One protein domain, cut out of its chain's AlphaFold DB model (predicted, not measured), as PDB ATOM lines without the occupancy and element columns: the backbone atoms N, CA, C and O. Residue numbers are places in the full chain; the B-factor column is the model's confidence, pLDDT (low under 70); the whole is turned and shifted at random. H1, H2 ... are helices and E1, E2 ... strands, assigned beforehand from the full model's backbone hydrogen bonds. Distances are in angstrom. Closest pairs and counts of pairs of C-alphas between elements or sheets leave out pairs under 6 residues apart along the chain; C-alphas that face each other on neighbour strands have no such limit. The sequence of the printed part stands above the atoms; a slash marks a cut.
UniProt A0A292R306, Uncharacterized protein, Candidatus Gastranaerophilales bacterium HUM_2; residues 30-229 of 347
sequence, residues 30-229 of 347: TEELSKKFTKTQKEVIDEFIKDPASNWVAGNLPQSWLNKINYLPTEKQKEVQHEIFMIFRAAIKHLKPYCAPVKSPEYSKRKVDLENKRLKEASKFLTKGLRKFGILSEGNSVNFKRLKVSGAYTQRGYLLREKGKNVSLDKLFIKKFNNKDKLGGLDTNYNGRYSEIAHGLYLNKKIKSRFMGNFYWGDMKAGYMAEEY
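What this domain is: This is residues 30 to 229 of the 347 residues of an uncharacterized protein of Candidatus Gastranaerophilales bacterium HUM_2 (UniProt A0A292R306). A strongly twisted six-stranded sheet forms the core of three layers, with helices on both faces: H4 on one, H1 and H7 on the other. The long helix H5 runs beside edge strand E2 and folds back against H4 as a helical hairpin, while H2, off the sheet, packs on H1 and H7, and the short H6, also off the sheet, packs on H2. The printed part has 200 residues with seven named helices and six named strands, along the chain H1 H2 E1 H3 H4 H5 E2 E3 E4 H6 H7 E5 E6. The antiparallel sheet runs E1 E5 E6 E4 E3 E2; the class is mixed, helices and strands. It is compact, radius of gyration of the C-alphas 17.5 A, spanning 52 by 49 by 33 A.

Where its parts are: H1 is residues 30 to 35, beginning at C-alpha 30 (24.106, 22.357, -49.840). H2 is 41 to 50, E1 57 to 59, H3 63 to 66. H4, 74 to 94, is 30.7 A long, and H5, 107 to 132, is 37.1 A, from C-alpha 107 (-2.950, 40.682, -25.346). E2 is 141 to 147, E3 154 to 163 with 26.2 A, and E4 172 to 177. H6 is 186 to 189, H7 193 to 206 with 20.3 A, E5 215 to 219, and E6 224 to 228, ending at C-alpha 228 (11.339, 15.002, -40.601).

How they stand to each other: E2, E3 and E4 form a meander, each strand the antiparallel neighbour of the one before, with N 145 and O 159 at 2.8 A and N 174 and O 158 at 2.8 A. N 175 and O 225 of E4 and E6 are 2.9 A apart, N 226 and O 217 of hairpin E5 and E6 2.8 A, and N 58 and O 218 of E1 and E5 3.0 A. E4, H6 H7 and E5 form a split strand-helix-strand unit, same-way strands with E6 between them, its crossover right-handed. H7 has a height over the sheet of 8.7 A, H4 9.4 A. H5 stands only just at the sheet's level, height 3.9 A; its closest C-alphas to E2 are Ser 123 and Asn 143, 4.9 A. With residues 118 to 130 alone H5 touches H4, closest C-alphas Ala 91 and Ala 122, 4.8 A, at a shallow tilt of 13 degrees, opposite ways. H1 touches H7, closest C-alphas Ser 34 and Tyr 202, 4.0 A. H2 touches H6, closest C-alphas Gln 41 and Thr 188, 5.2 A. H3 and H4 are close but not clearly touching, closest C-alphas Leu 66 and Gln 77, 8.0 A. Every O i to N i+4 pair is within hydrogen-bond range in H1, H2, H4 and H5, and 9 of 10 in H7; H3 and H6 are too short for one.

The domain as a whole: The C-alphas farthest apart, Pro 73 and Pro 105, are 55.8 A apart. The printed part has no cut; H4 to H5 is the long link. Mean pLDDT of the printed part is 85.0; residues 99, 105, 150 to 152 and 179 to 192 are under 70.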
ATOM      1  N   THR A  30      24.641  23.580 -50.445       90.69
ATOM      2  CA  THR A  30      24.106  22.357 -49.840       90.69
ATOM      3  C   THR A  30      25.143  21.234 -49.841       90.69
ATOM      4  O   THR A  30      25.261  20.486 -48.872       90.69
ATOM      5  N   GLU A  31      25.917  21.115 -50.921       90.69
ATOM      6  CA  GLU A  31      26.960  20.103 -51.043       90.69
ATOM      7  C   GLU A  31      28.159  20.424 -50.152       90.69
ATOM      8  O   GLU A  31      28.626  19.537 -49.434       90.69
ATOM      9  N   GLU A  32      28.601  21.679 -50.135       92.38
ATOM     10  CA  GLU A  32      29.749  22.119 -49.340       92.38
ATOM     11  C   GLU A  32      29.511  21.953 -47.836       92.38
ATOM     12  O   GLU A  32      30.320  21.321 -47.151       92.38
ATOM     13  N   LEU A  33      28.346  22.380 -47.337       91.62
ATOM     14  CA  LEU A  33      27.968  22.188 -45.931       91.62
ATOM     15  C   LEU A  33      27.788  20.708 -45.556       91.62
ATOM     16  O   LEU A  33      27.929  20.339 -44.396       91.62
ATOM     17  N   SER A  34      27.502  19.828 -46.522       90.81
ATOM     18  CA  SER A  34      27.372  18.387 -46.259       90.81
ATOM     19  C   SER A  34      28.718  17.652 -46.161       90.81
ATOM     20  O   SER A  34      28.777  16.553 -45.608       90.81
ATOM     21  N   LYS A  35      29.794  18.194 -46.756       90.19
ATOM     22  CA  LYS A  35      31.095  17.507 -46.899       90.19
ATOM     23  C   LYS A  35      31.932  17.550 -45.623       90.19
ATOM     24  O   LYS A  35      32.589  16.559 -45.302       90.19
ATOM     25  N   LYS A  36      31.914  18.678 -44.915       87.81
ATOM     26  CA  LYS A  36      32.743  18.937 -43.731       87.81
ATOM     27  C   LYS A  36      31.873  19.329 -42.545       87.81
ATOM     28  O   LYS A  36      30.811  19.913 -42.726       87.81
ATOM     29  N   PHE A  37      32.336  19.004 -41.343       88.75
ATOM     30  CA  PHE A  37      31.713  19.525 -40.138       88.75
ATOM     31  C   PHE A  37      32.061  21.012 -40.019       88.75
ATOM     32  O   PHE A  37      33.233  21.380 -40.072       88.75
ATOM     33  N   THR A  38      31.044  21.859 -39.903       85.94
ATOM     34  CA  THR A  38      31.204  23.314 -39.815       85.94
ATOM     35  C   THR A  38      31.243  23.744 -38.358       85.94
ATOM     36  O   THR A  38      30.323  23.433 -37.613       85.94
ATOM     37  N   LYS A  39      32.282  24.470 -37.940       79.88
ATOM     38  CA  LYS A  39      32.491  24.797 -36.515       79.88
ATOM     39  C   LYS A  39      31.848  26.111 -36.091       79.88
ATOM     40  O   LYS A  39      31.571  26.308 -34.910       79.88
ATOM     41  N   THR A  40      31.638  27.026 -37.035       78.44
ATOM     42  CA  THR A  40      31.251  28.414 -36.743       78.44
ATOM     43  C   THR A  40      30.119  28.894 -37.649       78.44
ATOM     44  O   THR A  40      29.960  28.410 -38.770       78.44
ATOM     45  N   GLN A  41      29.331  29.885 -37.202       80.56
ATOM     46  CA  GLN A  41      28.350  30.545 -38.083       80.56
ATOM     47  C   GLN A  41      29.023  31.188 -39.296       80.56
ATOM     48  O   GLN A  41      28.454  31.168 -40.385       80.56
ATOM     49  N   LYS A  42      30.212  31.777 -39.101       81.19
ATOM     50  CA  LYS A  42      30.965  32.449 -40.160       81.19
ATOM     51  C   LYS A  42      31.258  31.512 -41.326       81.19
ATOM     52  O   LYS A  42      30.942  31.858 -42.454       81.19
ATOM     53  N   GLU A  43      31.749  30.305 -41.045       85.69
ATOM     54  CA  GLU A  43      31.974  29.291 -42.080       85.69
ATOM     55  C   GLU A  43      30.691  28.976 -42.862       85.69
ATOM     56  O   GLU A  43      30.743  28.847 -44.079       85.69
ATOM     57  N   VAL A  44      29.532  28.900 -42.191       86.94
ATOM     58  CA  VAL A  44      28.246  28.701 -42.881       86.94
ATOM     59  C   VAL A  44      27.936  29.884 -43.799       86.94
ATOM     60  O   VAL A  44      27.626  29.685 -44.970       86.94
ATOM     61  N   ILE A  45      28.026  31.111 -43.276       85.50
ATOM     62  CA  ILE A  45      27.743  32.351 -44.013       85.50
ATOM     63  C   ILE A  45      28.653  32.479 -45.240       85.50
ATOM     64  O   ILE A  45      28.168  32.816 -46.319       85.50
ATOM     65  N   ASP A  46      29.940  32.169 -45.093       87.12
ATOM     66  CA  ASP A  46      30.923  32.251 -46.169       87.12
ATOM     67  C   ASP A  46      30.558  31.333 -47.346       87.12
ATOM     68  O   ASP A  46      30.687  31.746 -48.498       87.12
ATOM     69  N   GLU A  47      30.044  30.120 -47.099       90.62
ATOM     70  CA  GLU A  47      29.592  29.246 -48.195       90.62
ATOM     71  C   GLU A  47      28.349  29.801 -48.913       90.62
ATOM     72  O   GLU A  47      28.217  29.648 -50.126       90.62
ATOM     73  N   PHE A  48      27.458  30.506 -48.209       88.12
ATOM     74  CA  PHE A  48      26.310  31.169 -48.840       88.12
ATOM     75  C   PHE A  48      26.700  32.398 -49.661       88.12
ATOM     76  O   PHE A  48      26.078  32.662 -50.689       88.12
ATOM     77  N   ILE A  49      27.721  33.147 -49.236       86.06
ATOM     78  CA  ILE A  49      28.239  34.295 -49.996       86.06
ATOM     79  C   ILE A  49      28.842  33.832 -51.329       86.06
ATOM     80  O   ILE A  49      28.649  34.496 -52.346       86.06
ATOM     81  N   LYS A  50      29.523  32.678 -51.342       90.44
ATOM     82  CA  LYS A  50      30.092  32.078 -52.562       90.44
ATOM     83  C   LYS A  50      29.032  31.551 -53.535       90.44
ATOM     84  O   LYS A  50      29.321  31.420 -54.720       90.44
ATOM     85  N   ASP A  51      27.826  31.257 -53.054       88.31
ATOM     86  CA  ASP A  51      26.713  30.735 -53.853       88.31
ATOM     87  C   ASP A  51      25.476  31.650 -53.747       88.31
ATOM     88  O   ASP A  51      24.492  31.318 -53.074       88.31
ATOM     89  N   PRO A  52      25.475  32.818 -54.419       84.50
ATOM     90  CA  PRO A  52      24.334  33.731 -54.391       84.50
ATOM     91  C   PRO A  52      23.064  33.119 -55.009       84.50
ATOM     92  O   PRO A  52      21.954  33.494 -54.617       84.50
ATOM     93  N   ALA A  53      23.207  32.152 -55.925       85.44
ATOM     94  CA  ALA A  53      22.095  31.459 -56.577       85.44
ATOM     95  C   ALA A  53      21.288  30.591 -55.597       85.44
ATOM     96  O   ALA A  53      20.071  30.458 -55.748       85.44
ATOM     97  N   SER A  54      21.923  30.088 -54.530       86.56
ATOM     98  CA  SER A  54      21.228  29.433 -53.410       86.56
ATOM     99  C   SER A  54      20.157  30.317 -52.763       86.56
ATOM    100  O   SER A  54      19.231  29.825 -52.114       86.56
ATOM    101  N   ASN A  55      20.295  31.641 -52.896       88.75
ATOM    102  CA  ASN A  55      19.459  32.635 -52.246       88.75
ATOM    103  C   ASN A  55      19.314  32.373 -50.737       88.75
ATOM    104  O   ASN A  55      18.235  32.583 -50.176       88.75
ATOM    105  N   TRP A  56      20.395  31.948 -50.073       90.94
ATOM    106  CA  TRP A  56      20.437  31.671 -48.631       90.94
ATOM    107  C   TRP A  56      19.590  30.469 -48.181       90.94
ATOM    108  O   TRP A  56      19.108  30.432 -47.043       90.94
ATOM    109  N   VAL A  57      19.382  29.503 -49.081       92.81
ATOM    110  CA  VAL A  57      18.727  28.218 -48.805       92.81
ATOM    111  C   VAL A  57      19.713  27.071 -49.016       92.81
ATOM    112  O   VAL A  57      20.378  27.018 -50.045       92.81
ATOM    113  N   ALA A  58      19.793  26.145 -48.061       93.31
ATOM    114  CA  ALA A  58      20.576  24.916 -48.200       93.31
ATOM    115  C   ALA A  58      19.749  23.687 -47.824       93.31
ATOM    116  O   ALA A  58      18.938  23.731 -46.901       93.31
ATOM    117  N   GLY A  59      19.989  22.581 -48.515       92.88
ATOM    118  CA  GLY A  59      19.247  21.335 -48.390       92.88
ATOM    119  C   GLY A  59      18.333  21.069 -49.578       92.88
ATOM    120  O   GLY A  59      18.449  21.684 -50.634       92.88
ATOM    121  N   ASN A  60      17.446  20.097 -49.414       91.50
ATOM    122  CA  ASN A  60      16.606  19.582 -50.481       91.50
ATOM    123  C   ASN A  60      15.178  19.321 -49.974       91.50
ATOM    124  O   ASN A  60      14.946  19.168 -48.775       91.50
ATOM    125  N   LEU A  61      14.210  19.266 -50.889       92.00
ATOM    126  CA  LEU A  61      12.863  18.814 -50.566       92.00
ATOM    127  C   LEU A  61      12.888  17.322 -50.187       92.00
ATOM    128  O   LEU A  61      13.793  16.589 -50.600       92.00
ATOM    129  N   PRO A  62      11.894  16.835 -49.425       89.44
ATOM    130  CA  PRO A  62      11.766  15.409 -49.165       89.44
ATOM    131  C   PRO A  62      11.696  14.615 -50.473       89.44
ATOM    132  O   PRO A  62      11.064  15.044 -51.439       89.44
ATOM    133  N   GLN A  63      12.286  13.418 -50.505       86.75
ATOM    134  CA  GLN A  63      12.300  12.593 -51.722       86.75
ATOM    135  C   GLN A  63      10.887  12.277 -52.232       86.75
ATOM    136  O   GLN A  63      10.659  12.208 -53.436       86.75
ATOM    137  N   SER A  64       9.928  12.109 -51.318       86.12
ATOM    138  CA  SER A  64       8.512  11.900 -51.644       86.12
ATOM    139  C   SER A  64       7.922  13.055 -52.468       86.12
ATOM    140  O   SER A  64       7.038  12.822 -53.290       86.12
ATOM    141  N   TRP A  65       8.442  14.273 -52.291       90.50
ATOM    142  CA  TRP A  65       8.039  15.477 -53.013       90.50
ATOM    143  C   TRP A  65       8.801  15.598 -54.330       90.50
ATOM    144  O   TRP A  65       8.183  15.833 -55.361       90.50
ATOM    145  N   LEU A  66      10.120  15.367 -54.317       90.06
ATOM    146  CA  LEU A  66      10.941  15.359 -55.537       90.06
ATOM    147  C   LEU A  66      10.403  14.361 -56.565       90.06
ATOM    148  O   LEU A  66      10.221  14.699 -57.728       90.06
ATOM    149  N   ASN A  67      10.009  13.169 -56.111       90.50
ATOM    150  CA  ASN A  67       9.415  12.147 -56.969       90.50
ATOM    151  C   ASN A  67       8.171  12.627 -57.732       90.50
ATOM    152  O   ASN A  67       7.881  12.089 -58.797       90.50
ATOM    153  N   LYS A  68       7.446  13.635 -57.224       90.31
ATOM    154  CA  LYS A  68       6.281  14.214 -57.908       90.31
ATOM    155  C   LYS A  68       6.661  15.039 -59.126       90.31
ATOM    156  O   LYS A  68       5.824  15.192 -59.997       90.31
ATOM    157  N   ILE A  69       7.889  15.546 -59.186       91.62
ATOM    158  CA  ILE A  69       8.383  16.402 -60.269       91.62
ATOM    159  C   ILE A  69       9.486  15.741 -61.101       91.62
ATOM    160  O   ILE A  69       9.968  16.347 -62.049       91.62
ATOM    161  N   ASN A  70       9.855  14.489 -60.809       91.88
ATOM    162  CA  ASN A  70      10.901  13.753 -61.533       91.88
ATOM    163  C   ASN A  70      10.622  13.575 -63.036       91.88
ATOM    164  O   ASN A  70      11.547  13.297 -63.792       91.88
ATOM    165  N   TYR A  71       9.364  13.706 -63.465       90.44
ATOM    166  CA  TYR A  71       8.990  13.655 -64.880       90.44
ATOM    167  C   TYR A  71       9.458  14.894 -65.666       90.44
ATOM    168  O   TYR A  71       9.469  14.874 -66.894       90.44
ATOM    169  N   LEU A  72       9.816  15.982 -64.976       92.00
ATOM    170  CA  LEU A  72      10.342  17.200 -65.587       92.00
ATOM    171  C   LEU A  72      11.840  17.054 -65.907       92.00
ATOM    172  O   LEU A  72      12.543  16.319 -65.214       92.00
ATOM    173  N   PRO A  73      12.380  17.815 -66.874       92.81
ATOM    174  CA  PRO A  73      13.826  17.937 -67.062       92.81
ATOM    175  C   PRO A  73      14.538  18.473 -65.809       92.81
ATOM    176  O   PRO A  73      13.973  19.278 -65.068       92.81
ATOM    177  N   THR A  74      15.801  18.091 -65.599       88.44
ATOM    178  CA  THR A  74      16.592  18.443 -64.401       88.44
ATOM    179  C   THR A  74      16.618  19.944 -64.094       88.44
ATOM    180  O   THR A  74      16.511  20.339 -62.935       88.44
ATOM    181  N   GLU A  75      16.740  20.799 -65.110       87.69
ATOM    182  CA  GLU A  75      16.732  22.259 -64.932       87.69
ATOM    183  C   GLU A  75      15.385  22.754 -64.399       87.69
ATOM    184  O   GLU A  75      15.335  23.498 -63.420       87.69
ATOM    185  N   LYS A  76      14.281  22.241 -64.953       90.00
ATOM    186  CA  LYS A  76      12.927  22.553 -64.483       90.00
ATOM    187  C   LYS A  76      12.655  22.021 -63.084       90.00
ATOM    188  O   LYS A  76      11.995  22.703 -62.307       90.00
ATOM    189  N   GLN A  77      13.199  20.861 -62.719       90.62
ATOM    190  CA  GLN A  77      13.113  20.375 -61.339       90.62
ATOM    191  C   GLN A  77      13.780  21.350 -60.357       90.62
ATOM    192  O   GLN A  77      13.192  21.671 -59.323       90.62
ATOM    193  N   LYS A  78      14.973  21.863 -60.697       88.06
ATOM    194  CA  LYS A  78      15.701  22.846 -59.877       88.06
ATOM    195  C   LYS A  78      14.942  24.169 -59.753       88.06
ATOM    196  O   LYS A  78      14.841  24.698 -58.648       88.06
ATOM    197  N   GLU A  79      14.375  24.676 -60.851       89.50
ATOM    198  CA  GLU A  79      13.523  25.876 -60.839       89.50
ATOM    199  C   GLU A  79      12.310  25.689 -59.915       89.50
ATOM    200  O   GLU A  79      12.084  26.490 -59.008       89.50
ATOM    201  N   VAL A  80      11.560  24.595 -60.091       93.31
ATOM    202  CA  VAL A  80      10.380  24.281 -59.270       93.31
ATOM    203  C   VAL A  80      10.749  24.184 -57.793       93.31
ATOM    204  O   VAL A  80      10.059  24.733 -56.933       93.31
ATOM    205  N   GLN A  81      11.851  23.508 -57.485       93.19
ATOM    206  CA  GLN A  81      12.347  23.403 -56.125       93.19
ATOM    207  C   GLN A  81      12.673  24.778 -55.519       93.19
ATOM    208  O   GLN A  81      12.273  25.052 -54.383       93.19
ATOM    209  N   HIS A  82      13.365  25.643 -56.264       91.31
ATOM    210  CA  HIS A  82      13.679  26.997 -55.815       91.31
ATOM    211  C   HIS A  82      12.404  27.797 -55.507       91.31
ATOM    212  O   HIS A  82      12.285  28.393 -54.434       91.31
ATOM    213  N   GLU A  83      11.413  27.741 -56.397       93.88
ATOM    214  CA  GLU A  83      10.118  28.401 -56.214       93.88
ATOM    215  C   GLU A  83       9.369  27.891 -54.977       93.88
ATOM    216  O   GLU A  83       8.828  28.678 -54.192       93.88
ATOM    217  N   ILE A  84       9.387  26.578 -54.732       95.69
ATOM    218  CA  ILE A  84       8.804  25.993 -53.518       95.69
ATOM    219  C   ILE A  84       9.487  26.565 -52.271       95.69
ATOM    220  O   ILE A  84       8.794  26.987 -51.340       95.69
ATOM    221  N   PHE A  85      10.821  26.648 -52.244       95.69
ATOM    222  CA  PHE A  85      11.533  27.262 -51.122       95.69
ATOM    223  C   PHE A  85      11.135  28.730 -50.911       95.69
ATOM    224  O   PHE A  85      10.936  29.152 -49.766       95.69
ATOM    225  N   MET A  86      10.938  29.500 -51.986       94.75
ATOM    226  CA  MET A  86      10.481  30.893 -51.898       94.75
ATOM    227  C   MET A  86       9.047  31.014 -51.364       94.75
ATOM    228  O   MET A  86       8.758  31.889 -50.539       94.75
ATOM    229  N   ILE A  87       8.153  30.098 -51.739       95.50
ATOM    230  CA  ILE A  87       6.794  30.028 -51.182       95.50
ATOM    231  C   ILE A  87       6.843  29.718 -49.681       95.50
ATOM    232  O   ILE A  87       6.156  30.372 -48.890       95.50
ATOM    233  N   PHE A  88       7.675  28.762 -49.259       96.69
ATOM    234  CA  PHE A  88       7.861  28.453 -47.839       96.69
ATOM    235  C   PHE A  88       8.394  29.646 -47.053       96.69
ATOM    236  O   PHE A  88       7.863  29.968 -45.986       96.69
ATOM    237  N   ARG A  89       9.399  30.340 -47.595       94.25
ATOM    238  CA  ARG A  89       9.945  31.575 -47.026       94.25
ATOM    239  C   ARG A  89       8.841  32.592 -46.751       94.25
ATOM    240  O   ARG A  89       8.746  33.105 -45.634       94.25
ATOM    241  N   ALA A  90       7.996  32.871 -47.742       93.75
ATOM    242  CA  ALA A  90       6.888  33.812 -47.599       93.75
ATOM    243  C   ALA A  90       5.873  33.342 -46.540       93.75
ATOM    244  O   ALA A  90       5.523  34.104 -45.633       93.75
ATOM    245  N   ALA A  91       5.471  32.066 -46.584       94.62
ATOM    246  CA  ALA A  91       4.536  31.486 -45.622       94.62
ATOM    247  C   ALA A  91       5.058  31.575 -44.175       94.62
ATOM    248  O   ALA A  91       4.328  31.979 -43.272       94.62
ATOM    249  N   ILE A  92       6.333  31.261 -43.935       92.94
ATOM    250  CA  ILE A  92       6.936  31.255 -42.590       92.94
ATOM    251  C   ILE A  92       7.202  32.674 -42.067       92.94
ATOM    252  O   ILE A  92       7.089  32.924 -40.856       92.94
ATOM    253  N   LYS A  93       7.510  33.635 -42.948       89.00
ATOM    254  CA  LYS A  93       7.564  35.060 -42.580       89.00
ATOM    255  C   LYS A  93       6.193  35.571 -42.125       89.00
ATOM    256  O   LYS A  93       6.129  36.329 -41.154       89.00
ATOM    257  N   HIS A  94       5.106  35.094 -42.738       90.25
ATOM    258  CA  HIS A  94       3.736  35.421 -42.319       90.25
ATOM    259  C   HIS A  94       3.397  34.916 -40.908       90.25
ATOM    260  O   HIS A  94       2.681  35.582 -40.161       90.25
ATOM    261  N   LEU A  95       3.992  33.796 -40.479       88.19
ATOM    262  CA  LEU A  95       3.853  33.219 -39.130       88.19
ATOM    263  C   LEU A  95       4.633  33.980 -38.037       88.19
ATOM    264  O   LEU A  95       5.132  33.386 -37.075       88.19
ATOM    265  N   LYS A  96       4.801  35.300 -38.171       79.31
ATOM    266  CA  LYS A  96       5.450  36.130 -37.145       79.31
ATOM    267  C   LYS A  96       4.632  36.140 -35.840       79.31
ATOM    268  O   LYS A  96       3.400  36.069 -35.899       79.31
ATOM    269  N   PRO A  97       5.280  36.227 -34.663       72.94
ATOM    270  CA  PRO A  97       4.572  36.304 -33.387       72.94
ATOM    271  C   PRO A  97       3.705  37.568 -33.293       72.94
ATOM    272  O   PRO A  97       3.894  38.547 -34.020       72.94
ATOM    273  N   TYR A  98       2.709  37.531 -32.413       72.75
ATOM    274  CA  TYR A  98       1.970  38.727 -32.016       72.75
ATOM    275  C   TYR A  98       2.783  39.541 -31.001       72.75
ATOM    276  O   TYR A  98       3.325  38.967 -30.056       72.75
ATOM    277  N   CYS A  99       2.851  40.860 -31.201       68.31
ATOM    278  CA  CYS A  99       3.786  41.750 -30.503       68.31
ATOM    279  C   CYS A  99       3.113  42.812 -29.614       68.31
ATOM    280  O   CYS A  99       3.731  43.839 -29.360       68.31
ATOM    281  N   ALA A 100       1.871  42.624 -29.152       71.88
ATOM    282  CA  ALA A 100       1.296  43.591 -28.209       71.88
ATOM    283  C   ALA A 100       1.968  43.513 -26.818       71.88
ATOM    284  O   ALA A 100       2.610  42.508 -26.503       71.88
ATOM    285  N   PRO A 101       1.846  44.542 -25.964       77.00
ATOM    286  CA  PRO A 101       2.362  44.492 -24.599       77.00
ATOM    287  C   PRO A 101       1.666  43.397 -23.787       77.00
ATOM    288  O   PRO A 101       0.437  43.330 -23.771       77.00
ATOM    289  N   VAL A 102       2.443  42.570 -23.076       76.06
ATOM    290  CA  VAL A 102       1.937  41.423 -22.286       76.06
ATOM    291  C   VAL A 102       0.867  41.838 -21.266       76.06
ATOM    292  O   VAL A 102      -0.022  41.053 -20.965       76.06
ATOM    293  N   LYS A 103       0.935  43.080 -20.774       81.06
ATOM    294  CA  LYS A 103       0.021  43.642 -19.770       81.06
ATOM    295  C   LYS A 103      -1.286  44.220 -20.345       81.06
ATOM    296  O   LYS A 103      -2.100  44.702 -19.571       81.06
ATOM    297  N   SER A 104      -1.491  44.215 -21.668       77.06
ATOM    298  CA  SER A 104      -2.732  44.750 -22.260       77.06
ATOM    299  C   SER A 104      -3.905  43.761 -22.117       77.06
ATOM    300  O   SER A 104      -3.697  42.560 -22.326       77.06
ATOM    301  N   PRO A 105      -5.136  44.222 -21.810       69.94
ATOM    302  CA  PRO A 105      -6.331  43.370 -21.723       69.94
ATOM    303  C   PRO A 105      -6.585  42.544 -22.994       69.94
ATOM    304  O   PRO A 105      -7.050  41.404 -22.951       69.94
ATOM    305  N   GLU A 106      -6.220  43.087 -24.152       72.44
ATOM    306  CA  GLU A 106      -6.378  42.454 -25.455       72.44
ATOM    307  C   GLU A 106      -5.272  41.441 -25.774       72.44
ATOM    308  O   GLU A 106      -5.436  40.659 -26.719       72.44
ATOM    309  N   TYR A 107      -4.162  41.432 -25.017       76.62
ATOM    310  CA  TYR A 107      -2.950  40.682 -25.346       76.62
ATOM    311  C   TYR A 107      -3.250  39.210 -25.598       76.62
ATOM    312  O   TYR A 107      -2.950  38.690 -26.668       76.62
ATOM    313  N   SER A 108      -3.867  38.527 -24.634       75.19
ATOM    314  CA  SER A 108      -4.068  37.077 -24.708       75.19
ATOM    315  C   SER A 108      -5.136  36.686 -25.730       75.19
ATOM    316  O   SER A 108      -4.918  35.758 -26.511       75.19
ATOM    317  N   LYS A 109      -6.257  37.417 -25.773       75.94
ATOM    318  CA  LYS A 109      -7.390  37.121 -26.663       75.94
ATOM    319  C   LYS A 109      -7.020  37.356 -28.131       75.94
ATOM    320  O   LYS A 109      -7.073  36.433 -28.940       75.94
ATOM    321  N   ARG A 110      -6.503  38.548 -28.463       79.94
ATOM    322  CA  ARG A 110      -6.112  38.887 -29.843       79.94
ATOM    323  C   ARG A 110      -4.893  38.104 -30.321       79.94
ATOM    324  O   ARG A 110      -4.780  37.842 -31.517       79.94
ATOM    325  N   LYS A 111      -3.990  37.698 -29.419       82.25
ATOM    326  CA  LYS A 111      -2.832  36.858 -29.764       82.25
ATOM    327  C   LYS A 111      -3.248  35.528 -30.362       82.25
ATOM    328  O   LYS A 111      -2.745  35.176 -31.426       82.25
ATOM    329  N   VAL A 112      -4.133  34.796 -29.685       82.94
ATOM    330  CA  VAL A 112      -4.573  33.471 -30.144       82.94
ATOM    331  C   VAL A 112      -5.320  33.595 -31.469       82.94
ATOM    332  O   VAL A 112      -4.998  32.875 -32.416       82.94
ATOM    333  N   ASP A 113      -6.239  34.554 -31.575       85.94
ATOM    334  CA  ASP A 113      -7.025  34.776 -32.791       85.94
ATOM    335  C   ASP A 113      -6.145  35.159 -33.987       85.94
ATOM    336  O   ASP A 113      -6.269  34.580 -35.070       85.94
ATOM    337  N   LEU A 114      -5.199  36.084 -33.793       86.56
ATOM    338  CA  LEU A 114      -4.299  36.521 -34.855       86.56
ATOM    339  C   LEU A 114      -3.317  35.424 -35.271       86.56
ATOM    340  O   LEU A 114      -3.078  35.241 -36.465       86.56
ATOM    341  N   GLU A 115      -2.735  34.693 -34.318       87.38
ATOM    342  CA  GLU A 115      -1.840  33.579 -34.637       87.38
ATOM    343  C   GLU A 115      -2.594  32.470 -35.393       87.38
ATOM    344  O   GLU A 115      -2.088  31.965 -36.395       87.38
ATOM    345  N   ASN A 116      -3.831  32.149 -34.997       90.00
ATOM    346  CA  ASN A 116      -4.681  31.195 -35.713       90.00
ATOM    347  C   ASN A 116      -5.057  31.682 -37.120       90.00
ATOM    348  O   ASN A 116      -5.022  30.894 -38.069       90.00
ATOM    349  N   LYS A 117      -5.382  32.972 -37.283       91.31
ATOM    350  CA  LYS A 117      -5.634  33.585 -38.596       91.31
ATOM    351  C   LYS A 117      -4.408  33.457 -39.505       91.31
ATOM    352  O   LYS A 117      -4.530  32.938 -40.613       91.31
ATOM    353  N   ARG A 118      -3.221  33.820 -39.010       92.12
ATOM    354  CA  ARG A 118      -1.951  33.700 -39.750       92.12
ATOM    355  C   ARG A 118      -1.632  32.257 -40.132       92.12
ATOM    356  O   ARG A 118      -1.214  32.015 -41.261       92.12
ATOM    357  N   LEU A 119      -1.865  31.296 -39.233       93.75
ATOM    358  CA  LEU A 119      -1.705  29.869 -39.533       93.75
ATOM    359  C   LEU A 119      -2.605  29.435 -40.694       93.75
ATOM    360  O   LEU A 119      -2.125  28.765 -41.609       93.75
ATOM    361  N   LYS A 120      -3.886  29.831 -40.690       94.88
ATOM    362  CA  LYS A 120      -4.836  29.521 -41.772       94.88
ATOM    363  C   LYS A 120      -4.424  30.164 -43.098       94.88
ATOM    364  O   LYS A 120      -4.413  29.486 -44.122       94.88
ATOM    365  N   GLU A 121      -4.048  31.441 -43.081       94.38
ATOM    366  CA  GLU A 121      -3.614  32.180 -44.273       94.38
ATOM    367  C   GLU A 121      -2.334  31.593 -44.877       94.38
ATOM    368  O   GLU A 121      -2.309  31.292 -46.070       94.38
ATOM    369  N   ALA A 122      -1.311  31.338 -44.055       95.62
ATOM    370  CA  ALA A 122      -0.066  30.709 -44.496       95.62
ATOM    371  C   ALA A 122      -0.311  29.300 -45.055       95.62
ATOM    372  O   ALA A 122       0.245  28.940 -46.089       95.62
ATOM    373  N   SER A 123      -1.183  28.516 -44.410       96.69
ATOM    374  CA  SER A 123      -1.567  27.176 -44.875       96.69
ATOM    375  C   SER A 123      -2.276  27.223 -46.233       96.69
ATOM    376  O   SER A 123      -1.950  26.442 -47.126       96.69
ATOM    377  N   LYS A 124      -3.210  28.167 -46.423       96.31
ATOM    378  CA  LYS A 124      -3.927  28.368 -47.693       96.31
ATOM    379  C   LYS A 124      -2.979  28.819 -48.805       96.31
ATOM    380  O   LYS A 124      -3.062  28.300 -49.915       96.31
ATOM    381  N   PHE A 125      -2.083  29.758 -48.507       96.75
ATOM    382  CA  PHE A 125      -1.072  30.237 -49.446       96.75
ATOM    383  C   PHE A 125      -0.135  29.107 -49.887       96.75
ATOM    384  O   PHE A 125      -0.010  28.844 -51.081       96.75
ATOM    385  N   LEU A 126       0.440  28.374 -48.928       96.25
ATOM    386  CA  LEU A 126       1.335  27.255 -49.213       96.25
ATOM    387  C   LEU A 126       0.615  26.137 -49.980       96.25
ATOM    388  O   LEU A 126       1.165  25.611 -50.938       96.25
ATOM    389  N   THR A 127      -0.637  25.826 -49.628       96.38
ATOM    390  CA  THR A 127      -1.467  24.855 -50.365       96.38
ATOM    391  C   THR A 127      -1.587  25.223 -51.843       96.38
ATOM    392  O   THR A 127      -1.348  24.374 -52.696       96.38
ATOM    393  N   LYS A 128      -1.919  26.483 -52.159       95.38
ATOM    394  CA  LYS A 128      -2.010  26.949 -53.552       95.38
ATOM    395  C   LYS A 128      -0.672  26.820 -54.280       95.38
ATOM    396  O   LYS A 128      -0.640  26.346 -55.409       95.38
ATOM    397  N   GLY A 129       0.420  27.213 -53.625       94.88
ATOM    398  CA  GLY A 129       1.763  27.123 -54.191       94.88
ATOM    399  C   GLY A 129       2.186  25.685 -54.501       94.88
ATOM    400  O   GLY A 129       2.605  25.394 -55.615       94.88
ATOM    401  N   LEU A 130       2.010  24.765 -53.551       94.75
ATOM    402  CA  LEU A 130       2.378  23.358 -53.741       94.75
ATOM    403  C   LEU A 130       1.531  22.663 -54.816       94.75
ATOM    404  O   LEU A 130       2.046  21.793 -55.512       94.75
ATOM    405  N   ARG A 131       0.261  23.051 -54.980       94.38
ATOM    406  CA  ARG A 131      -0.596  22.553 -56.069       94.38
ATOM    407  C   ARG A 131      -0.153  23.055 -57.434       94.38
ATOM    408  O   ARG A 131       0.009  22.252 -58.343       94.38
ATOM    409  N   LYS A 132       0.134  24.359 -57.544       94.69
ATOM    410  CA  LYS A 132       0.648  24.979 -58.778       94.69
ATOM    411  C   LYS A 132       1.858  24.222 -59.338       94.69
ATOM    412  O   LYS A 132       1.995  24.110 -60.548       94.69
ATOM    413  N   PHE A 133       2.717  23.709 -58.458       93.19
ATOM    414  CA  PHE A 133       3.936  22.989 -58.823       93.19
ATOM    415  C   PHE A 133       3.806  21.456 -58.795       93.19
ATOM    416  O   PHE A 133       4.815  20.759 -58.820       93.19
ATOM    417  N   GLY A 134       2.587  20.911 -58.714       90.38
ATOM    418  CA  GLY A 134       2.341  19.465 -58.790       90.38
ATOM    419  C   GLY A 134       2.812  18.650 -57.577       90.38
ATOM    420  O   GLY A 134       2.716  17.425 -57.586       90.38
ATOM    421  N   ILE A 135       3.283  19.299 -56.508       91.88
ATOM    422  CA  ILE A 135       3.676  18.624 -55.263       91.88
ATOM    423  C   ILE A 135       2.446  18.091 -54.530       91.88
ATOM    424  O   ILE A 135       2.457  16.987 -53.991       91.88
ATOM    425  N   LEU A 136       1.379  18.888 -54.503       93.00
ATOM    426  CA  LEU A 136       0.143  18.590 -53.792       93.00
ATOM    427  C   LEU A 136      -1.001  18.403 -54.790       93.00
ATOM    428  O   LEU A 136      -1.196  19.237 -55.665       93.00
ATOM    429  N   SER A 137      -1.802  17.349 -54.637       90.25
ATOM    430  CA  SER A 137      -2.988  17.154 -55.485       90.25
ATOM    431  C   SER A 137      -4.077  18.201 -55.203       90.25
ATOM    432  O   SER A 137      -4.231  18.634 -54.059       90.25
ATOM    433  N   GLU A 138      -4.913  18.521 -56.196       89.12
ATOM    434  CA  GLU A 138      -5.982  19.532 -56.082       89.12
ATOM    435  C   GLU A 138      -7.025  19.257 -54.983       89.12
ATOM    436  O   GLU A 138      -7.596  20.183 -54.406       89.12
ATOM    437  N   GLY A 139      -7.247  17.993 -54.618       89.75
ATOM    438  CA  GLY A 139      -8.139  17.619 -53.513       89.75
ATOM    439  C   GLY A 139      -7.527  17.798 -52.118       89.75
ATOM    440  O   GLY A 139      -8.251  17.774 -51.121       89.75
ATOM    441  N   ASN A 140      -6.210  18.000 -52.026       93.62
ATOM    442  CA  ASN A 140      -5.472  17.958 -50.764       93.62
ATOM    443  C   ASN A 140      -4.973  19.344 -50.347       93.62
ATOM    444  O   ASN A 140      -4.773  20.241 -51.162       93.62
ATOM    445  N   SER A 141      -4.785  19.543 -49.047       95.19
ATOM    446  CA  SER A 141      -4.316  20.799 -48.451       95.19
ATOM    447  C   SER A 141      -3.180  20.531 -47.480       95.19
ATOM    448  O   SER A 141      -3.137  19.470 -46.863       95.19
ATOM    449  N   VAL A 142      -2.295  21.499 -47.273       94.62
ATOM    450  CA  VAL A 142      -1.337  21.454 -46.163       94.62
ATOM    451  C   VAL A 142      -1.764  22.408 -45.063       94.62
ATOM    452  O   VAL A 142      -2.334  23.464 -45.323       94.62
ATOM    453  N   ASN A 143      -1.515  22.023 -43.814       94.44
ATOM    454  CA  ASN A 143      -1.885  22.818 -42.653       94.44
ATOM    455  C   ASN A 143      -0.740  22.903 -41.656       94.44
ATOM    456  O   ASN A 143      -0.234  21.874 -41.197       94.44
ATOM    457  N   PHE A 144      -0.408  24.130 -41.264       94.00
ATOM    458  CA  PHE A 144       0.440  24.385 -40.114       94.00
ATOM    459  C   PHE A 144      -0.334  24.159 -38.815       94.00
ATOM    460  O   PHE A 144      -1.450  24.645 -38.626       94.00
ATOM    461  N   LYS A 145       0.299  23.462 -37.876       91.69
ATOM    462  CA  LYS A 145      -0.113  23.369 -36.479       91.69
ATOM    463  C   LYS A 145       1.042  23.847 -35.614       91.69
ATOM    464  O   LYS A 145       2.131  23.286 -35.680       91.69
ATOM    465  N   ARG A 146       0.809  24.852 -34.770       88.06
ATOM    466  CA  ARG A 146       1.806  25.286 -33.788       88.06
ATOM    467  C   ARG A 146       2.061  24.175 -32.767       88.06
ATOM    468  O   ARG A 146       1.123  23.554 -32.265       88.06
ATOM    469  N   LEU A 147       3.331  23.948 -32.458       83.69
ATOM    470  CA  LEU A 147       3.784  23.002 -31.448       83.69
ATOM    471  C   LEU A 147       4.276  23.752 -30.206       83.69
ATOM    472  O   LEU A 147       4.750  24.890 -30.288       83.69
ATOM    473  N   LYS A 148       4.146  23.105 -29.045       77.56
ATOM    474  CA  LYS A 148       4.861  23.515 -27.835       77.56
ATOM    475  C   LYS A 148       6.286  22.990 -27.968       77.56
ATOM    476  O   LYS A 148       6.468  21.793 -28.149       77.56
ATOM    477  N   VAL A 149       7.254  23.895 -27.935       72.81
ATOM    478  CA  VAL A 149       8.681  23.590 -28.062       72.81
ATOM    479  C   VAL A 149       9.442  24.376 -27.007       72.81
ATOM    480  O   VAL A 149       9.043  25.492 -26.667       72.81
ATOM    481  N   SER A 150      10.520  23.789 -26.507       63.44
ATOM    482  CA  SER A 150      11.485  24.389 -25.590       63.44
ATOM    483  C   SER A 150      12.871  24.257 -26.210       63.44
ATOM    484  O   SER A 150      13.165  23.230 -26.810       63.44
ATOM    485  N   GLY A 151      13.698  25.293 -26.105       65.44
ATOM    486  CA  GLY A 151      15.072  25.284 -26.608       65.44
ATOM    487  C   GLY A 151      15.629  26.700 -26.697       65.44
ATOM    488  O   GLY A 151      14.894  27.631 -27.039       65.44
ATOM    489  N   ALA A 152      16.915  26.875 -26.392       65.69
ATOM    490  CA  ALA A 152      17.551  28.195 -26.322       65.69
ATOM    491  C   ALA A 152      17.471  28.958 -27.661       65.69
ATOM    492  O   ALA A 152      17.158  30.156 -27.700       65.69
ATOM    493  N   TYR A 153      17.649  28.239 -28.773       72.19
ATOM    494  CA  TYR A 153      17.658  28.798 -30.127       72.19
ATOM    495  C   TYR A 153      16.318  28.669 -30.867       72.19
ATOM    496  O   TYR A 153      16.177  29.201 -31.967       72.19
ATOM    497  N   THR A 154      15.299  28.045 -30.266       78.00
ATOM    498  CA  THR A 154      13.980  27.839 -30.886       78.00
ATOM    499  C   THR A 154      12.994  28.941 -30.493       78.00
ATOM    500  O   THR A 154      12.616  29.073 -29.332       78.00
ATOM    501  N   GLN A 155      12.493  29.702 -31.470       82.06
ATOM    502  CA  GLN A 155      11.409  30.674 -31.264       82.06
ATOM    503  C   GLN A 155      10.033  30.009 -31.277       82.06
ATOM    504  O   GLN A 155       9.144  30.304 -30.464       82.06
ATOM    505  N   ARG A 156       9.822  29.158 -32.284       85.88
ATOM    506  CA  ARG A 156       8.560  28.478 -32.574       85.88
ATOM    507  C   ARG A 156       8.847  27.165 -33.293       85.88
ATOM    508  O   ARG A 156       9.768  27.089 -34.095       85.88
ATOM    509  N   GLY A 157       7.995  26.177 -33.046       88.69
ATOM    510  CA  GLY A 157       7.927  24.945 -33.821       88.69
ATOM    511  C   GLY A 157       6.561  24.827 -34.477       88.69
ATOM    512  O   GLY A 157       5.537  25.128 -33.848       88.69
ATOM    513  N   TYR A 158       6.534  24.379 -35.725       91.19
ATOM    514  CA  TYR A 158       5.303  24.087 -36.446       91.19
ATOM    515  C   TYR A 158       5.361  22.685 -37.038       91.19
ATOM    516  O   TYR A 158       6.369  22.280 -37.595       91.19
ATOM    517  N   LEU A 159       4.256  21.958 -36.951       91.69
ATOM    518  CA  LEU A 159       4.015  20.768 -37.751       91.69
ATOM    519  C   LEU A 159       3.329  21.203 -39.045       91.69
ATOM    520  O   LEU A 159       2.234  21.766 -38.983       91.69
ATOM    521  N   LEU A 160       3.928  20.900 -40.190       93.00
ATOM    522  CA  LEU A 160       3.236  20.906 -41.472       93.00
ATOM    523  C   LEU A 160       2.780  19.485 -41.795       93.00
ATOM    524  O   LEU A 160       3.574  18.546 -41.794       93.00
ATOM    525  N   ARG A 161       1.492  19.326 -42.087       91.38
ATOM    526  CA  ARG A 161       0.934  18.053 -42.548       91.38
ATOM    527  C   ARG A 161      -0.031  18.266 -43.693       91.38
ATOM    528  O   ARG A 161      -0.793  19.236 -43.691       91.38
ATOM    529  N   GLU A 162      -0.044  17.317 -44.609       90.56
ATOM    530  CA  GLU A 162      -1.079  17.210 -45.622       90.56
ATOM    531  C   GLU A 162      -2.385  16.656 -45.017       90.56
ATOM    532  O   GLU A 162      -2.391  15.893 -44.046       90.56
ATOM    533  N   LYS A 163      -3.511  17.106 -45.566       91.31
ATOM    534  CA  LYS A 163      -4.868  16.638 -45.300       91.31
ATOM    535  C   LYS A 163      -5.590  16.432 -46.626       91.31
ATOM    536  O   LYS A 163      -5.583  17.332 -47.463       91.31
ATOM    537  N   GLY A 164      -6.284  15.309 -46.751       87.69
ATOM    538  CA  GLY A 164      -7.092  14.965 -47.916       87.69
ATOM    539  C   GLY A 164      -7.085  13.458 -48.154       87.69
ATOM    540  O   GLY A 164      -6.827  12.695 -47.221       87.69
ATOM    541  N   LYS A 165      -7.379  13.033 -49.384       84.31
ATOM    542  CA  LYS A 165      -7.341  11.614 -49.777       84.31
ATOM    543  C   LYS A 165      -5.921  11.242 -50.208       84.31
ATOM    544  O   LYS A 165      -5.253  12.051 -50.839       84.31
ATOM    545  N   ASN A 166      -5.470  10.026 -49.899       81.88
ATOM    546  CA  ASN A 166      -4.156   9.508 -50.315       81.88
ATOM    547  C   ASN A 166      -2.991  10.454 -49.965       81.88
ATOM    548  O   ASN A 166      -2.201  10.835 -50.828       81.88
ATOM    549  N   VAL A 167      -2.919  10.853 -48.691       83.44
ATOM    550  CA  VAL A 167      -1.831  11.684 -48.155       83.44
ATOM    551  C   VAL A 167      -0.483  11.066 -48.529       83.44
ATOM    552  O   VAL A 167      -0.230   9.903 -48.224       83.44
ATOM    553  N   SER A 168       0.359  11.844 -49.204       74.06
ATOM    554  CA  SER A 168       1.627  11.389 -49.784       74.06
ATOM    555  C   SER A 168       2.826  12.260 -49.409       74.06
ATOM    556  O   SER A 168       3.960  11.879 -49.691       74.06
ATOM    557  N   LEU A 169       2.595  13.407 -48.767       79.06
ATOM    558  CA  LEU A 169       3.646  14.290 -48.286       79.06
ATOM    559  C   LEU A 169       4.103  13.895 -46.881       79.06
ATOM    560  O   LEU A 169       3.291  13.730 -45.964       79.06
ATOM    561  N   ASP A 170       5.424  13.847 -46.704       78.50
ATOM    562  CA  ASP A 170       6.043  13.704 -45.389       78.50
ATOM    563  C   ASP A 170       5.574  14.817 -44.439       78.50
ATOM    564  O   ASP A 170       5.416  15.984 -44.818       78.50
ATOM    565  N   LYS A 171       5.343  14.457 -43.172       87.12
ATOM    566  CA  LYS A 171       5.094  15.452 -42.125       87.12
ATOM    567  C   LYS A 171       6.402  16.186 -41.856       87.12
ATOM    568  O   LYS A 171       7.423  15.549 -41.607       87.12
ATOM    569  N   LEU A 172       6.354  17.513 -41.832       91.12
ATOM    570  CA  LEU A 172       7.537  18.336 -41.595       91.12
ATOM    571  C   LEU A 172       7.461  19.012 -40.235       91.12
ATOM    572  O   LEU A 172       6.424  19.573 -39.866       91.12
ATOM    573  N   PHE A 173       8.570  18.986 -39.509       90.50
ATOM    574  CA  PHE A 173       8.798  19.869 -38.384       90.50
ATOM    575  C   PHE A 173       9.526  21.102 -38.897       90.50
ATOM    576  O   PHE A 173      10.606  21.011 -39.470       90.50
ATOM    577  N   ILE A 174       8.914  22.263 -38.703       92.50
ATOM    578  CA  ILE A 174       9.482  23.553 -39.062       92.50
ATOM    579  C   ILE A 174       9.928  24.240 -37.776       92.50
ATOM    580  O   ILE A 174       9.096  24.743 -37.010       92.50
ATOM    581  N   LYS A 175      11.240  24.271 -37.550       89.81
ATOM    582  CA  LYS A 175      11.882  24.980 -36.440       89.81
ATOM    583  C   LYS A 175      12.208  26.395 -36.890       89.81
ATOM    584  O   LYS A 175      13.006  26.595 -37.800       89.81
ATOM    585  N   LYS A 176      11.581  27.389 -36.265       89.12
ATOM    586  CA  LYS A 176      11.909  28.805 -36.458       89.12
ATOM    587  C   LYS A 176      12.868  29.241 -35.366       89.12
ATOM    588  O   LYS A 176      12.561  29.079 -34.182       89.12
ATOM    589  N   PHE A 177      13.988  29.818 -35.763       85.19
ATOM    590  CA  PHE A 177      15.031  30.228 -34.840       85.19
ATOM    591  C   PHE A 177      14.708  31.559 -34.166       85.19
ATOM    592  O   PHE A 177      14.038  32.431 -34.727       85.19
ATOM    593  N   ASN A 178      15.198  31.727 -32.942       77.50
ATOM    594  CA  ASN A 178      15.196  33.022 -32.277       77.50
ATOM    595  C   ASN A 178      16.109  33.987 -33.039       77.50
ATOM    596  O   ASN A 178      17.241  33.652 -33.370       77.50
ATOM    597  N   ASN A 179      15.636  35.213 -33.268       64.44
ATOM    598  CA  ASN A 179      16.424  36.276 -33.897       64.44
ATOM    599  C   ASN A 179      17.339  36.975 -32.875       64.44
ATOM    600  O   ASN A 179      17.488  38.196 -32.903       64.44
ATOM    601  N   LYS A 180      17.888  36.220 -31.911       55.28
ATOM    602  CA  LYS A 180      18.818  36.734 -30.897       55.28
ATOM    603  C   LYS A 180      20.204  36.955 -31.521       55.28
ATOM    604  O   LYS A 180      21.204  36.547 -30.963       55.28
ATOM    605  N   ASP A 181      20.265  37.694 -32.626       48.31
ATOM    606  CA  ASP A 181      21.505  38.266 -33.170       48.31
ATOM    607  C   ASP A 181      22.060  39.390 -32.256       48.31
ATOM    608  O   ASP A 181      22.996  40.097 -32.609       48.31
ATOM    609  N   LYS A 182      21.468  39.589 -31.068       42.19
ATOM    610  CA  LYS A 182      21.805  40.634 -30.090       42.19
ATOM    611  C   LYS A 182      22.647  40.123 -28.911       42.19
ATOM    612  O   LYS A 182      22.502  40.628 -27.803       42.19
ATOM    613  N   LEU A 183      23.521  39.142 -29.128       40.16
ATOM    614  CA  LEU A 183      24.582  38.780 -28.175       40.16
ATOM    615  C   LEU A 183      25.947  39.262 -28.700       40.16
ATOM    616  O   LEU A 183      26.873  38.488 -28.914       40.16
ATOM    617  N   GLY A 184      26.045  40.572 -28.962       42.44
ATOM    618  CA  GLY A 184      27.319  41.303 -29.020       42.44
ATOM    619  C   GLY A 184      28.385  40.810 -30.007       42.44
ATOM    620  O   GLY A 184      29.564  40.914 -29.696       42.44
ATOM    621  N   GLY A 185      28.020  40.243 -31.161       45.22
ATOM    622  CA  GLY A 185      28.980  39.827 -32.199       45.22
ATOM    623  C   GLY A 185      29.801  38.561 -31.890       45.22
ATOM    624  O   GLY A 185      30.264  37.913 -32.826       45.22
ATOM    625  N   LEU A 186      29.909  38.145 -30.623       42.16
ATOM    626  CA  LEU A 186      30.653  36.955 -30.179       42.16
ATOM    627  C   LEU A 186      30.039  35.630 -30.683       42.16
ATOM    628  O   LEU A 186      30.781  34.723 -31.050       42.16
ATOM    629  N   ASP A 187      28.709  35.541 -30.811       49.22
ATOM    630  CA  ASP A 187      27.992  34.336 -31.285       49.22
ATOM    631  C   ASP A 187      28.212  34.008 -32.777       49.22
ATOM    632  O   ASP A 187      27.903  32.906 -33.230       49.22
ATOM    633  N   THR A 188      28.772  34.933 -33.567       50.28
ATOM    634  CA  THR A 188      29.127  34.644 -34.972       50.28
ATOM    635  C   THR A 188      30.356  33.731 -35.100       50.28
ATOM    636  O   THR A 188      30.561  33.114 -36.148       50.28
ATOM    637  N   ASN A 189      31.118  33.580 -34.010       47.91
ATOM    638  CA  ASN A 189      32.335  32.772 -33.937       47.91
ATOM    639  C   ASN A 189      32.120  31.375 -33.315       47.91
ATOM    640  O   ASN A 189      33.071  30.601 -33.264       47.91
ATOM    641  N   TYR A 190      30.903  31.027 -32.871       53.62
ATOM    642  CA  TYR A 190      30.587  29.748 -32.205       53.62
ATOM    643  C   TYR A 190      29.307  29.082 -32.766       53.62
ATOM    644  O   TYR A 190      28.735  29.539 -33.762       53.62
ATOM    645  N   ASN A 191      28.877  27.967 -32.155       61.56
ATOM    646  CA  ASN A 191      27.620  27.271 -32.463       61.56
ATOM    647  C   ASN A 191      26.415  28.233 -32.393       61.56
ATOM    648  O   ASN A 191      26.285  29.019 -31.461       61.56
ATOM    649  N   GLY A 192      25.505  28.157 -33.365       64.62
ATOM    650  CA  GLY A 192      24.353  29.058 -33.476       64.62
ATOM    651  C   GLY A 192      23.320  28.562 -34.492       64.62
ATOM    652  O   GLY A 192      23.476  27.499 -35.091       64.62
ATOM    653  N   ARG A 193      22.253  29.331 -34.743       72.75
ATOM    654  CA  ARG A 193      21.102  28.867 -35.550       72.75
ATOM    655  C   ARG A 193      21.454  28.278 -36.924       72.75
ATOM    656  O   ARG A 193      20.782  27.360 -37.382       72.75
ATOM    657  N   TYR A 194      22.489  28.786 -37.589       77.62
ATOM    658  CA  TYR A 194      22.882  28.313 -38.915       77.62
ATOM    659  C   TYR A 194      23.831  27.113 -38.873       77.62
ATOM    660  O   TYR A 194      23.911  26.378 -39.855       77.62
ATOM    661  N   SER A 195      24.490  26.857 -37.738       81.88
ATOM    662  CA  SER A 195      25.343  25.677 -37.595       81.88
ATOM    663  C   SER A 195      24.475  24.437 -37.478       81.88
ATOM    664  O   SER A 195      24.811  23.423 -38.061       81.88
ATOM    665  N   GLU A 196      23.285  24.534 -36.879       85.38
ATOM    666  CA  GLU A 196      22.329  23.424 -36.866       85.38
ATOM    667  C   GLU A 196      21.855  23.015 -38.274       85.38
ATOM    668  O   GLU A 196      21.715  21.825 -38.548       85.38
ATOM    669  N   ILE A 197      21.694  23.975 -39.198       88.00
ATOM    670  CA  ILE A 197      21.420  23.681 -40.617       88.00
ATOM    671  C   ILE A 197      22.588  22.894 -41.225       88.00
ATOM    672  O   ILE A 197      22.377  21.843 -41.831       88.00
ATOM    673  N   ALA A 198      23.819  23.375 -41.042       89.94
ATOM    674  CA  ALA A 198      25.011  22.716 -41.569       89.94
ATOM    675  C   ALA A 198      25.229  21.325 -40.947       89.94
ATOM    676  O   ALA A 198      25.445  20.353 -41.665       89.94
ATOM    677  N   HIS A 199      25.083  21.198 -39.627       90.12
ATOM    678  CA  HIS A 199      25.188  19.940 -38.893       90.12
ATOM    679  C   HIS A 199      24.135  18.938 -39.365       90.12
ATOM    680  O   HIS A 199      24.471  17.781 -39.601       90.12
ATOM    681  N   GLY A 200      22.884  19.366 -39.565       90.12
ATOM    682  CA  GLY A 200      21.830  18.513 -40.114       90.12
ATOM    683  C   GLY A 200      22.185  17.965 -41.500       90.12
ATOM    684  O   GLY A 200      22.086  16.759 -41.738       90.12
ATOM    685  N   LEU A 201      22.674  18.824 -42.402       91.31
ATOM    686  CA  LEU A 201      23.122  18.418 -43.742       91.31
ATOM    687  C   LEU A 201      24.334  17.478 -43.695       91.31
ATOM    688  O   LEU A 201      24.371  16.481 -44.424       91.31
ATOM    689  N   TYR A 202      25.299  17.762 -42.823       92.00
ATOM    690  CA  TYR A 202      26.464  16.915 -42.597       92.00
ATOM    691  C   TYR A 202      26.062  15.533 -42.067       92.00
ATOM    692  O   TYR A 202      26.477  14.512 -42.619       92.00
ATOM    693  N   LEU A 203      25.196  15.475 -41.050       90.88
ATOM    694  CA  LEU A 203      24.699  14.228 -40.465       90.88
ATOM    695  C   LEU A 203      23.964  13.366 -41.486       90.88
ATOM    696  O   LEU A 203      24.264  12.175 -41.584       90.88
ATOM    697  N   ASN A 204      23.061  13.958 -42.275       89.81
ATOM    698  CA  ASN A 204      22.347  13.250 -43.338       89.81
ATOM    699  C   ASN A 204      23.297  12.497 -44.278       89.81
ATOM    700  O   ASN A 204      23.002  11.382 -44.712       89.81
ATOM    701  N   LYS A 205      24.440  13.113 -44.611       88.38
ATOM    702  CA  LYS A 205      25.438  12.527 -45.512       88.38
ATOM    703  C   LYS A 205      26.366  11.548 -44.793       88.38
ATOM    704  O   LYS A 205      26.694  10.501 -45.352       88.38
ATOM    705  N   LYS A 206      26.800  11.875 -43.572       89.06
ATOM    706  CA  LYS A 206      27.841  11.145 -42.833       89.06
ATOM    707  C   LYS A 206      27.315   9.934 -42.063       89.06
ATOM    708  O   LYS A 206      28.028   8.934 -41.961       89.06
ATOM    709  N   ILE A 207      26.096  10.008 -41.524       88.56
ATOM    710  CA  ILE A 207      25.534   9.009 -40.606       88.56
ATOM    711  C   ILE A 207      24.234   8.438 -41.171       88.56
ATOM    712  O   ILE A 207      23.136   8.937 -40.935       88.56
ATOM    713  N   LYS A 208      24.341   7.296 -41.854       85.38
ATOM    714  CA  LYS A 208      23.176   6.517 -42.293       85.38
ATOM    715  C   LYS A 208      22.651   5.652 -41.149       85.38
ATOM    716  O   LYS A 208      22.958   4.465 -41.059       85.38
ATOM    717  N   SER A 209      21.880   6.259 -40.249       86.69
ATOM    718  CA  SER A 209      21.297   5.577 -39.091       86.69
ATOM    719  C   SER A 209      19.819   5.904 -38.938       86.69
ATOM    720  O   SER A 209      19.415   7.062 -38.991       86.69
ATOM    721  N   ARG A 210      19.003   4.882 -38.652       85.00
ATOM    722  CA  ARG A 210      17.574   5.067 -38.348       85.00
ATOM    723  C   ARG A 210      17.331   5.899 -37.090       85.00
ATOM    724  O   ARG A 210      16.214   6.371 -36.922       85.00
ATOM    725  N   PHE A 211      18.354   6.064 -36.252       87.81
ATOM    726  CA  PHE A 211      18.323   6.872 -35.038       87.81
ATOM    727  C   PHE A 211      18.580   8.364 -35.286       87.81
ATOM    728  O   PHE A 211      18.438   9.154 -34.362       87.81
ATOM    729  N   MET A 212      18.933   8.759 -36.511       86.56
ATOM    730  CA  MET A 212      19.081  10.164 -36.896       86.56
ATOM    731  C   MET A 212      17.813  10.634 -37.610       86.56
ATOM    732  O   MET A 212      17.225   9.892 -38.408       86.56
ATOM    733  N   GLY A 213      17.332  11.831 -37.268       80.69
ATOM    734  CA  GLY A 213      16.276  12.497 -38.031       80.69
ATOM    735  C   GLY A 213      16.800  12.941 -39.394       80.69
ATOM    736  O   GLY A 213      17.977  13.275 -39.516       80.69
ATOM    737  N   ASN A 214      15.944  12.934 -40.418       85.88
ATOM    738  CA  ASN A 214      16.320  13.537 -41.693       85.88
ATOM    739  C   ASN A 214      16.133  15.051 -41.620       85.88
ATOM    740  O   ASN A 214      15.015  15.544 -41.454       85.88
ATOM    741  N   PHE A 215      17.221  15.785 -41.808       89.94
ATOM    742  CA  PHE A 215      17.146  17.200 -42.135       89.94
ATOM    743  C   PHE A 215      16.720  17.349 -43.604       89.94
ATOM    744  O   PHE A 215      17.206  16.608 -44.453       89.94
ATOM    745  N   TYR A 216      15.832  18.275 -43.948       92.44
ATOM    746  CA  TYR A 216      15.488  18.504 -45.355       92.44
ATOM    747  C   TYR A 216      16.180  19.756 -45.874       92.44
ATOM    748  O   TYR A 216      17.124  19.646 -46.655       92.44
ATOM    749  N   TRP A 217      15.770  20.935 -45.407       94.38
ATOM    750  CA  TRP A 217      16.381  22.197 -45.818       94.38
ATOM    751  C   TRP A 217      16.313  23.265 -44.727       94.38
ATOM    752  O   TRP A 217      15.535  23.172 -43.779       94.38
ATOM    753  N   GLY A 218      17.112  24.312 -44.884       93.19
ATOM    754  CA  GLY A 218      17.099  25.507 -44.057       93.19
ATOM    755  C   GLY A 218      17.165  26.769 -44.901       93.19
ATOM    756  O   GLY A 218      17.714  26.769 -45.998       93.19
ATOM    757  N   ASP A 219      16.585  27.846 -44.380       92.88
ATOM    758  CA  ASP A 219      16.554  29.164 -45.010       92.88
ATOM    759  C   ASP A 219      17.000  30.214 -43.996       92.88
ATOM    760  O   ASP A 219      16.301  30.514 -43.018       92.88
ATOM    761  N   MET A 220      18.167  30.799 -44.250       87.38
ATOM    762  CA  MET A 220      18.770  31.757 -43.330       87.38
ATOM    763  C   MET A 220      18.064  33.116 -43.361       87.38
ATOM    764  O   MET A 220      17.924  33.756 -42.323       87.38
ATOM    765  N   LYS A 221      17.516  33.534 -44.511       86.00
ATOM    766  CA  LYS A 221      16.796  34.816 -44.653       86.00
ATOM    767  C   LYS A 221      15.461  34.833 -43.911       86.00
ATOM    768  O   LYS A 221      14.986  35.900 -43.517       86.00
ATOM    769  N   ALA A 222      14.800  33.684 -43.780       87.25
ATOM    770  CA  ALA A 222      13.588  33.551 -42.966       87.25
ATOM    771  C   ALA A 222      13.847  32.969 -41.568       87.25
ATOM    772  O   ALA A 222      12.928  32.975 -40.743       87.25
ATOM    773  N   GLY A 223      15.073  32.515 -41.295       88.56
ATOM    774  CA  GLY A 223      15.496  32.003 -39.998       88.56
ATOM    775  C   GLY A 223      14.738  30.742 -39.597       88.56
ATOM    776  O   GLY A 223      14.185  30.689 -38.496       88.56
ATOM    777  N   TYR A 224      14.681  29.738 -40.474       91.81
ATOM    778  CA  TYR A 224      14.059  28.453 -40.149       91.81
ATOM    779  C   TYR A 224      14.790  27.262 -40.765       91.81
ATOM    780  O   TYR A 224      15.557  27.405 -41.716       91.81
ATOM    781  N   MET A 225      14.481  26.080 -40.242       92.38
ATOM    782  CA  MET A 225      14.786  24.796 -40.862       92.38
ATOM    783  C   MET A 225      13.563  23.883 -40.896       92.38
ATOM    784  O   MET A 225      12.633  24.035 -40.100       92.38
ATOM    785  N   ALA A 226      13.579  22.953 -41.842       93.19
ATOM    786  CA  ALA A 226      12.591  21.915 -42.045       93.19
ATOM    787  C   ALA A 226      13.259  20.545 -41.909       93.19
ATOM    788  O   ALA A 226      14.234  20.241 -42.596       93.19
ATOM    789  N   GLU A 227      12.699  19.709 -41.049       89.69
ATOM    790  CA  GLU A 227      13.163  18.347 -40.799       89.69
ATOM    791  C   GLU A 227      11.985  17.372 -40.740       89.69
ATOM    792  O   GLU A 227      10.812  17.761 -40.704       89.69
ATOM    793  N   GLU A 228      12.299  16.084 -40.758       86.75
ATOM    794  CA  GLU A 228      11.339  15.002 -40.601       86.75
ATOM    795  C   GLU A 228      10.589  15.130 -39.273       86.75
ATOM    796  O   GLU A 228      11.172  15.039 -38.190       86.75
ATOM    797  N   TYR A 229       9.265  15.294 -39.335       82.06
ATOM    798  CA  TYR A 229       8.465  15.282 -38.122       82.06
ATOM    799  C   TYR A 229       8.270  13.858 -37.617       82.06
ATOM    800  O   TYR A 229       7.533  13.055 -38.196       82.06
TER     801      TYR A 229